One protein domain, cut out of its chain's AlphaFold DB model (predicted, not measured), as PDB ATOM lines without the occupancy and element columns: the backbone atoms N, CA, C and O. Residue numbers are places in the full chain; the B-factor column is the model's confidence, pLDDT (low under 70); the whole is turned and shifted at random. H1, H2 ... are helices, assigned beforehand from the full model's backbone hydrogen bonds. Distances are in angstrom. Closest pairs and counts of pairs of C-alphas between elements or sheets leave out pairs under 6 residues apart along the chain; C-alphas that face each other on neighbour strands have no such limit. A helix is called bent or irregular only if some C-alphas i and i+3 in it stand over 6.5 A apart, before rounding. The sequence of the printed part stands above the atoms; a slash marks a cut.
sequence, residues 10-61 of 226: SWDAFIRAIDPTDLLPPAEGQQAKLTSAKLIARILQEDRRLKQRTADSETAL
ATOM      1  N   SER A  10      89.408 124.660 130.529       81.88
ATOM      2  CA  SER A  10      89.565 125.920 129.788       81.88
ATOM      3  C   SER A  10      90.980 126.515 129.869       81.88
ATOM      4  O   SER A  10      91.328 127.380 129.064       81.88
ATOM      5  N   TRP A  11      91.783 126.072 130.837       85.88
ATOM      6  CA  TRP A  11      93.163 126.485 131.075       85.88
ATOM      7  C   TRP A  11      94.200 125.548 130.449       85.88
ATOM      8  O   TRP A  11      95.384 125.883 130.465       85.88
ATOM      9  N   ASP A  12      93.800 124.436 129.823       83.81
ATOM     10  CA  ASP A  12      94.723 123.460 129.221       83.81
ATOM     11  C   ASP A  12      95.689 124.090 128.218       83.81
ATOM     12  O   ASP A  12      96.878 123.773 128.195       83.81
ATOM     13  N   ALA A  13      95.197 125.021 127.395       83.12
ATOM     14  CA  ALA A  13      96.023 125.731 126.423       83.12
ATOM     15  C   ALA A  13      97.116 126.574 127.100       83.12
ATOM     16  O   ALA A  13      98.237 126.654 126.599       83.12
ATOM     17  N   PHE A  14      96.803 127.176 128.250       85.69
ATOM     18  CA  PHE A  14      97.755 127.939 129.047       85.69
ATOM     19  C   PHE A  14      98.753 127.016 129.755       85.69
ATOM     20  O   PHE A  14      99.953 127.271 129.710       85.69
ATOM     21  N   ILE A  15      98.281 125.916 130.348       83.56
ATOM     22  CA  ILE A  15      99.121 124.944 131.060       83.56
ATOM     23  C   ILE A  15     100.129 124.296 130.103       83.56
ATOM     24  O   ILE A  15     101.311 124.218 130.425       83.56
ATOM     25  N   ARG A  16      99.699 123.908 128.894       82.62
ATOM     26  CA  ARG A  16     100.574 123.339 127.849       82.62
ATOM     27  C   ARG A  16     101.620 124.323 127.321       82.62
ATOM     28  O   ARG A  16     102.641 123.890 126.801       82.62
ATOM     29  N   ALA A  17     101.367 125.629 127.425       82.31
ATOM     30  CA  ALA A  17     102.304 126.669 126.998       82.31
ATOM     31  C   ALA A  17     103.397 126.962 128.042       82.31
ATOM     32  O   ALA A  17     104.338 127.706 127.756       82.31
ATOM     33  N   ILE A  18     103.278 126.413 129.254       82.12
ATOM     34  CA  ILE A  18     104.319 126.502 130.273       82.12
ATOM     35  C   ILE A  18     105.305 125.362 130.031       82.12
ATOM     36  O   ILE A  18     104.983 124.194 130.236       82.12
ATOM     37  N   ASP A  19     106.520 125.713 129.620       77.00
ATOM     38  CA  ASP A  19     107.612 124.751 129.519       77.00
ATOM     39  C   ASP A  19     108.075 124.357 130.937       77.00
ATOM     40  O   ASP A  19     108.516 125.228 131.698       77.00
ATOM     41  N   PRO A  20     107.992 123.074 131.333       70.31
ATOM     42  CA  PRO A  20     108.481 122.619 132.633       70.31
ATOM     43  C   PRO A  20     109.991 122.835 132.816       70.31
ATOM     44  O   PRO A  20     110.457 122.912 133.952       70.31
ATOM     45  N   THR A  21     110.749 122.995 131.728       69.75
ATOM     46  CA  THR A  21     112.191 123.292 131.750       69.75
ATOM     47  C   THR A  21     112.477 124.685 132.317       69.75
ATOM     48  O   THR A  21     113.522 124.904 132.926       69.75
ATOM     49  N   ASP A  22     111.524 125.617 132.207       67.62
ATOM     50  CA  ASP A  22     111.655 126.979 132.737       67.62
ATOM     51  C   ASP A  22     111.508 127.045 134.275       67.62
ATOM     52  O   ASP A  22     111.797 128.087 134.871       67.62
ATOM     53  N   LEU A  23     111.067 125.948 134.911       64.44
ATOM     54  CA  LEU A  23     110.926 125.792 136.368       64.44
ATOM     55  C   LEU A  23     112.136 125.113 137.026       64.44
ATOM     56  O   LEU A  23     112.179 125.004 138.253       64.44
ATOM     57  N   LEU A  24     113.098 124.627 136.233       67.50
ATOM     58  CA  LEU A  24     114.317 124.036 136.770       67.50
ATOM     59  C   LEU A  24     115.196 125.125 137.404       67.50
ATOM     60  O   LEU A  24     115.242 126.254 136.901       67.50
ATOM     61  N   PRO A  25     115.892 124.812 138.512       62.22
ATOM     62  CA  PRO A  25     116.850 125.735 139.097       62.22
ATOM     63  C   PRO A  25     117.898 126.101 138.035       62.22
ATOM     64  O   PRO A  25     118.363 125.220 137.305       62.22
ATOM     65  N   PRO A  26     118.239 127.391 137.896       64.31
ATOM     66  CA  PRO A  26     119.173 127.811 136.869       64.31
ATOM     67  C   PRO A  26     120.550 127.193 137.116       64.31
ATOM     68  O   PRO A  26     121.004 127.099 138.257       64.31
ATOM     69  N   ALA A  27     121.231 126.811 136.035       63.78
ATOM     70  CA  ALA A  27     122.667 126.567 136.079       63.78
ATOM     71  C   ALA A  27     123.394 127.854 136.518       63.78
ATOM     72  O   ALA A  27     122.922 128.962 136.234       63.78
ATOM     73  N   GLU A  28     124.508 127.695 137.239       52.12
ATOM     74  CA  GLU A  28     125.282 128.775 137.863       52.12
ATOM     75  C   GLU A  28     125.439 129.995 136.933       52.12
ATOM     76  O   GLU A  28     126.074 129.919 135.885       52.12
ATOM     77  N   GLY A  29     124.825 131.124 137.312       62.16
ATOM     78  CA  GLY A  29     124.941 132.411 136.608       62.16
ATOM     79  C   GLY A  29     123.722 132.866 135.791       62.16
ATOM     80  O   GLY A  29     123.665 134.037 135.417       62.16
ATOM     81  N   GLN A  30     122.715 132.016 135.560       62.44
ATOM     82  CA  GLN A  30     121.491 132.409 134.843       62.44
ATOM     83  C   GLN A  30     120.360 132.796 135.816       62.44
ATOM     84  O   GLN A  30     120.144 132.151 136.838       62.44
ATOM     85  N   GLN A  31     119.573 133.827 135.504       59.41
ATOM     86  CA  GLN A  31     118.342 134.103 136.257       59.41
ATOM     87  C   GLN A  31     117.277 133.052 135.916       59.41
ATOM     88  O   GLN A  31     117.084 132.725 134.743       59.41
ATOM     89  N   ALA A  32     116.558 132.549 136.924       62.97
ATOM     90  CA  ALA A  32     115.435 131.637 136.717       62.97
ATOM     91  C   ALA A  32     114.410 132.275 135.761       62.97
ATOM     92  O   ALA A  32     113.832 133.329 136.046       62.97
ATOM     93  N   LYS A  33     114.193 131.644 134.602       64.06
ATOM     94  CA  LYS A  33     113.361 132.194 133.520       64.06
ATOM     95  C   LYS A  33     111.892 132.327 133.936       64.06
ATOM     96  O   LYS A  33     111.212 133.263 133.481       64.06
ATOM     97  N   LEU A  34     111.438 131.461 134.849       71.94
ATOM     98  CA  LEU A  34     110.102 131.463 135.431       71.94
ATOM     99  C   LEU A  34     110.160 131.364 136.964       71.94
ATOM    100  O   LEU A  34     110.240 130.291 137.551       71.94
ATOM    101  N   THR A  35     110.099 132.518 137.625       78.12
ATOM    102  CA  THR A  35     109.924 132.611 139.079       78.12
ATOM    103  C   THR A  35     108.450 132.449 139.465       78.12
ATOM    104  O   THR A  35     107.554 132.685 138.649       78.12
ATOM    105  N   SER A  36     108.175 132.108 140.729       76.25
ATOM    106  CA  SER A  36     106.807 132.011 141.271       76.25
ATOM    107  C   SER A  36     105.992 133.287 141.026       76.25
ATOM    108  O   SER A  36     104.854 133.217 140.568       76.25
ATOM    109  N   ALA A  37     106.600 134.460 141.216       78.38
ATOM    110  CA  ALA A  37     105.973 135.754 140.946       78.38
ATOM    111  C   ALA A  37     105.581 135.928 139.467       78.38
ATOM    112  O   ALA A  37     104.502 136.430 139.154       78.38
ATOM    113  N   LYS A  38     106.435 135.474 138.542       81.62
ATOM    114  CA  LYS A  38     106.184 135.564 137.098       81.62
ATOM    115  C   LYS A  38     105.098 134.588 136.647       81.62
ATOM    116  O   LYS A  38     104.308 134.926 135.766       81.62
ATOM    117  N   LEU A  39     105.024 133.413 137.273       83.06
ATOM    118  CA  LEU A  39     103.943 132.453 137.057       83.06
ATOM    119  C   LEU A  39     102.596 133.016 137.536       83.06
ATOM    120  O   LEU A  39     101.630 132.998 136.779       83.06
ATOM    121  N   ILE A  40     102.552 133.596 138.741       84.44
ATOM    122  CA  ILE A  40     101.349 134.248 139.288       84.44
ATOM    123  C   ILE A  40     100.884 135.384 138.367       84.44
ATOM    124  O   ILE A  40      99.706 135.459 138.020       84.44
ATOM    125  N   ALA A  41     101.807 136.233 137.904       85.06
ATOM    126  CA  ALA A  41     101.482 137.321 136.985       85.06
ATOM    127  C   ALA A  41     100.882 136.813 135.662       85.06
ATOM    128  O   ALA A  41      99.897 137.377 135.181       85.06
ATOM    129  N   ARG A  42     101.426 135.723 135.100       83.38
ATOM    130  CA  ARG A  42     100.881 135.096 133.887       83.38
ATOM    131  C   ARG A  42      99.483 134.517 134.103       83.38
ATOM    132  O   ARG A  42      98.630 134.705 133.242       83.38
ATOM    133  N   ILE A  43      99.227 133.881 135.247       87.75
ATOM    134  CA  ILE A  43      97.895 133.355 135.589       87.75
ATOM    135  C   ILE A  43      96.875 134.499 135.692       87.75
ATOM    136  O   ILE A  43      95.812 134.439 135.081       87.75
ATOM    137  N   LEU A  44      97.214 135.591 136.387       87.00
ATOM    138  CA  LEU A  44      96.329 136.758 136.527       87.00
ATOM    139  C   LEU A  44      96.059 137.485 135.202       87.00
ATOM    140  O   LEU A  44      95.044 138.169 135.056       87.00
ATOM    141  N   GLN A  45      96.990 137.413 134.255       87.00
ATOM    142  CA  GLN A  45      96.796 137.954 132.914       87.00
ATOM    143  C   GLN A  45      95.846 137.072 132.096       87.00
ATOM    144  O   GLN A  45      94.955 137.596 131.429       87.00
ATOM    145  N   GLU A  46      96.002 135.752 132.180       85.62
ATOM    146  CA  GLU A  46      95.149 134.810 131.455       85.62
ATOM    147  C   GLU A  46      93.711 134.792 131.997       85.62
ATOM    148  O   GLU A  46      92.770 134.788 131.208       85.62
ATOM    149  N   ASP A  47      93.519 134.917 133.315       85.88
ATOM    150  CA  ASP A  47      92.188 135.070 133.927       85.88
ATOM    151  C   ASP A  47      91.459 136.314 133.392       85.88
ATOM    152  O   ASP A  47      90.295 136.255 132.988       85.88
ATOM    153  N   ARG A  48      92.168 137.447 133.295       85.38
ATOM    154  CA  ARG A  48      91.628 138.674 132.690       85.38
ATOM    155  C   ARG A  48      91.251 138.472 131.225       85.38
ATOM    156  O   ARG A  48      90.189 138.929 130.806       85.38
ATOM    157  N   ARG A  49      92.080 137.757 130.460       82.88
ATOM    158  CA  ARG A  49      91.812 137.442 129.050       82.88
ATOM    159  C   ARG A  49      90.591 136.535 128.887       82.88
ATOM    160  O   ARG A  49      89.780 136.764 127.994       82.88
ATOM    161  N   LEU A  50      90.433 135.523 129.738       81.50
ATOM    162  CA  LEU A  50      89.269 134.631 129.717       81.50
ATOM    163  C   LEU A  50      87.979 135.384 130.053       81.50
ATOM    164  O   LEU A  50      86.992 135.226 129.337       81.50
ATOM    165  N   LYS A  51      88.013 136.273 131.054       80.38
ATOM    166  CA  LYS A  51      86.880 137.144 131.414       80.38
ATOM    167  C   LYS A  51      86.482 138.102 130.288       80.38
ATOM    168  O   LYS A  51      85.295 138.342 130.074       80.38
ATOM    169  N   GLN A  52      87.456 138.620 129.538       73.38
ATOM    170  CA  GLN A  52      87.190 139.424 128.340       73.38
ATOM    171  C   GLN A  52      86.579 138.577 127.218       73.38
ATOM    172  O   GLN A  52      85.568 138.966 126.650       73.38
ATOM    173  N   ARG A  53      87.101 137.371 126.960       68.50
ATOM    174  CA  ARG A  53      86.541 136.465 125.940       68.50
ATOM    175  C   ARG A  53      85.097 136.062 126.215       68.50
ATOM    176  O   ARG A  53      84.340 135.913 125.265       68.50
ATOM    177  N   THR A  54      84.706 135.865 127.472       62.22
ATOM    178  CA  THR A  54      83.305 135.570 127.808       62.22
ATOM    179  C   THR A  54      82.389 136.767 127.550       62.22
ATOM    180  O   THR A  54      81.289 136.572 127.045       62.22
ATOM    181  N   ALA A  55      82.859 137.995 127.796       58.41
ATOM    182  CA  ALA A  55      82.112 139.215 127.475       58.41
ATOM    183  C   ALA A  55      82.021 139.466 125.954       58.41
ATOM    184  O   ALA A  55      80.966 139.838 125.433       58.41
ATOM    185  N   ASP A  56      83.105 139.193 125.226       54.12
ATOM    186  CA  ASP A  56      83.170 139.344 123.769       54.12
ATOM    187  C   ASP A  56      82.377 138.243 123.040       54.12
ATOM    188  O   ASP A  56      81.806 138.468 121.975       54.12
ATOM    189  N   SER A  57      82.287 137.038 123.615       54.31
ATOM    190  CA  SER A  57      81.520 135.931 123.031       54.31
ATOM    191  C   SER A  57      80.005 136.133 123.141       54.31
ATOM    192  O   SER A  57      79.280 135.649 122.271       54.31
ATOM    193  N   GLU A  58      79.512 136.856 124.153       53.00
ATOM    194  CA  GLU A  58      78.105 137.290 124.203       53.00
ATOM    195  C   GLU A  58      77.810 138.397 123.180       53.00
ATOM    196  O   GLU A  58      76.714 138.458 122.621       53.00
ATOM    197  N   THR A  59      78.794 139.240 122.864       52.16
ATOM    198  CA  THR A  59      78.628 140.344 121.905       52.16
ATOM    199  C   THR A  59      78.880 139.939 120.446       52.16
ATOM    200  O   THR A  59      78.303 140.545 119.542       52.16
ATOM    201  N   ALA A  60      79.633 138.867 120.178       47.25
ATOM    202  CA  ALA A  60      79.958 138.412 118.821       47.25
ATOM    203  C   ALA A  60      78.795 137.738 118.059       47.25
ATOM    204  O   ALA A  60      78.834 137.659 116.830       47.25
ATOM    205  N   LEU A  61      77.736 137.282 118.742       48.91
ATOM    206  CA  LEU A  61      76.538 136.714 118.095       48.91
ATOM    207  C   LEU A  61      75.424 137.743 117.838       48.91
ATOM    208  O   LEU A  61      74.402 137.409 117.231       48.91
TER     209      LEU A  61
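This is residues 10 to 61 of the 226 residues of the protein "CCHC-type domain-containing protein" of Pycnoporus cinnabarinus (UniProt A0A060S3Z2). Picture a narrow, open hairpin shape: the long straight helix H3 makes one arm, and a shorter arm with H1 and then the small H2 runs back along part of it, a looped stretch of residues 24 to 35 making the turn. Past the shorter arm, residues 51 to 61, of which 51 to 59 belong to H3, stick out free. The printed part has 52 residues with three named helices, H1, H2 and H3 in that order, and no named strand; the class is all helix. It is only just extended, close to loose, with a radius of gyration of the C-alphas of 15.1 A, and a rod spanning 53 by 17 by 11 A.

Start at H1, residues 10 to 16, and look across to H3, residues 36 to 59. They are close but not clearly touching: their closest C-alphas, those of Phe 14 and Glu 46, are 7.7 A apart. They run opposite ways at a steep tilt of 39 degrees. Next comes H2, residues 20 to 23, which is apart from H1 and from H3. In the backbone, H3 has every O i to N i+4 pair within hydrogen-bond range, H1 has 2 of 3, and H2 is too short for such a pair.

Find C-alpha 10 at (89.565, 125.920, 129.788); from there H1 runs 11.5 A to C-alpha 16. It is irregular, with C-alphas 10 and 13 lying 7.3 A apart. H2 covers 5.5 A from Pro 20 to Leu 23. Look for C-alpha 36 at (106.807, 132.011, 141.271), where H3 begins; it runs 35.2 A to C-alpha 59 at (78.628, 140.344, 121.905).

The two C-alphas farthest apart, those of Glu 28 and Leu 61, are 53.2 A apart. The printed part has no cut. The link from H1 to H2 is tight and the link from H2 to H3, 12 residues, is long. Mean pLDDT of the printed part is 72.7; look for values under 70 at residues 21 to 33 and 53 to 61.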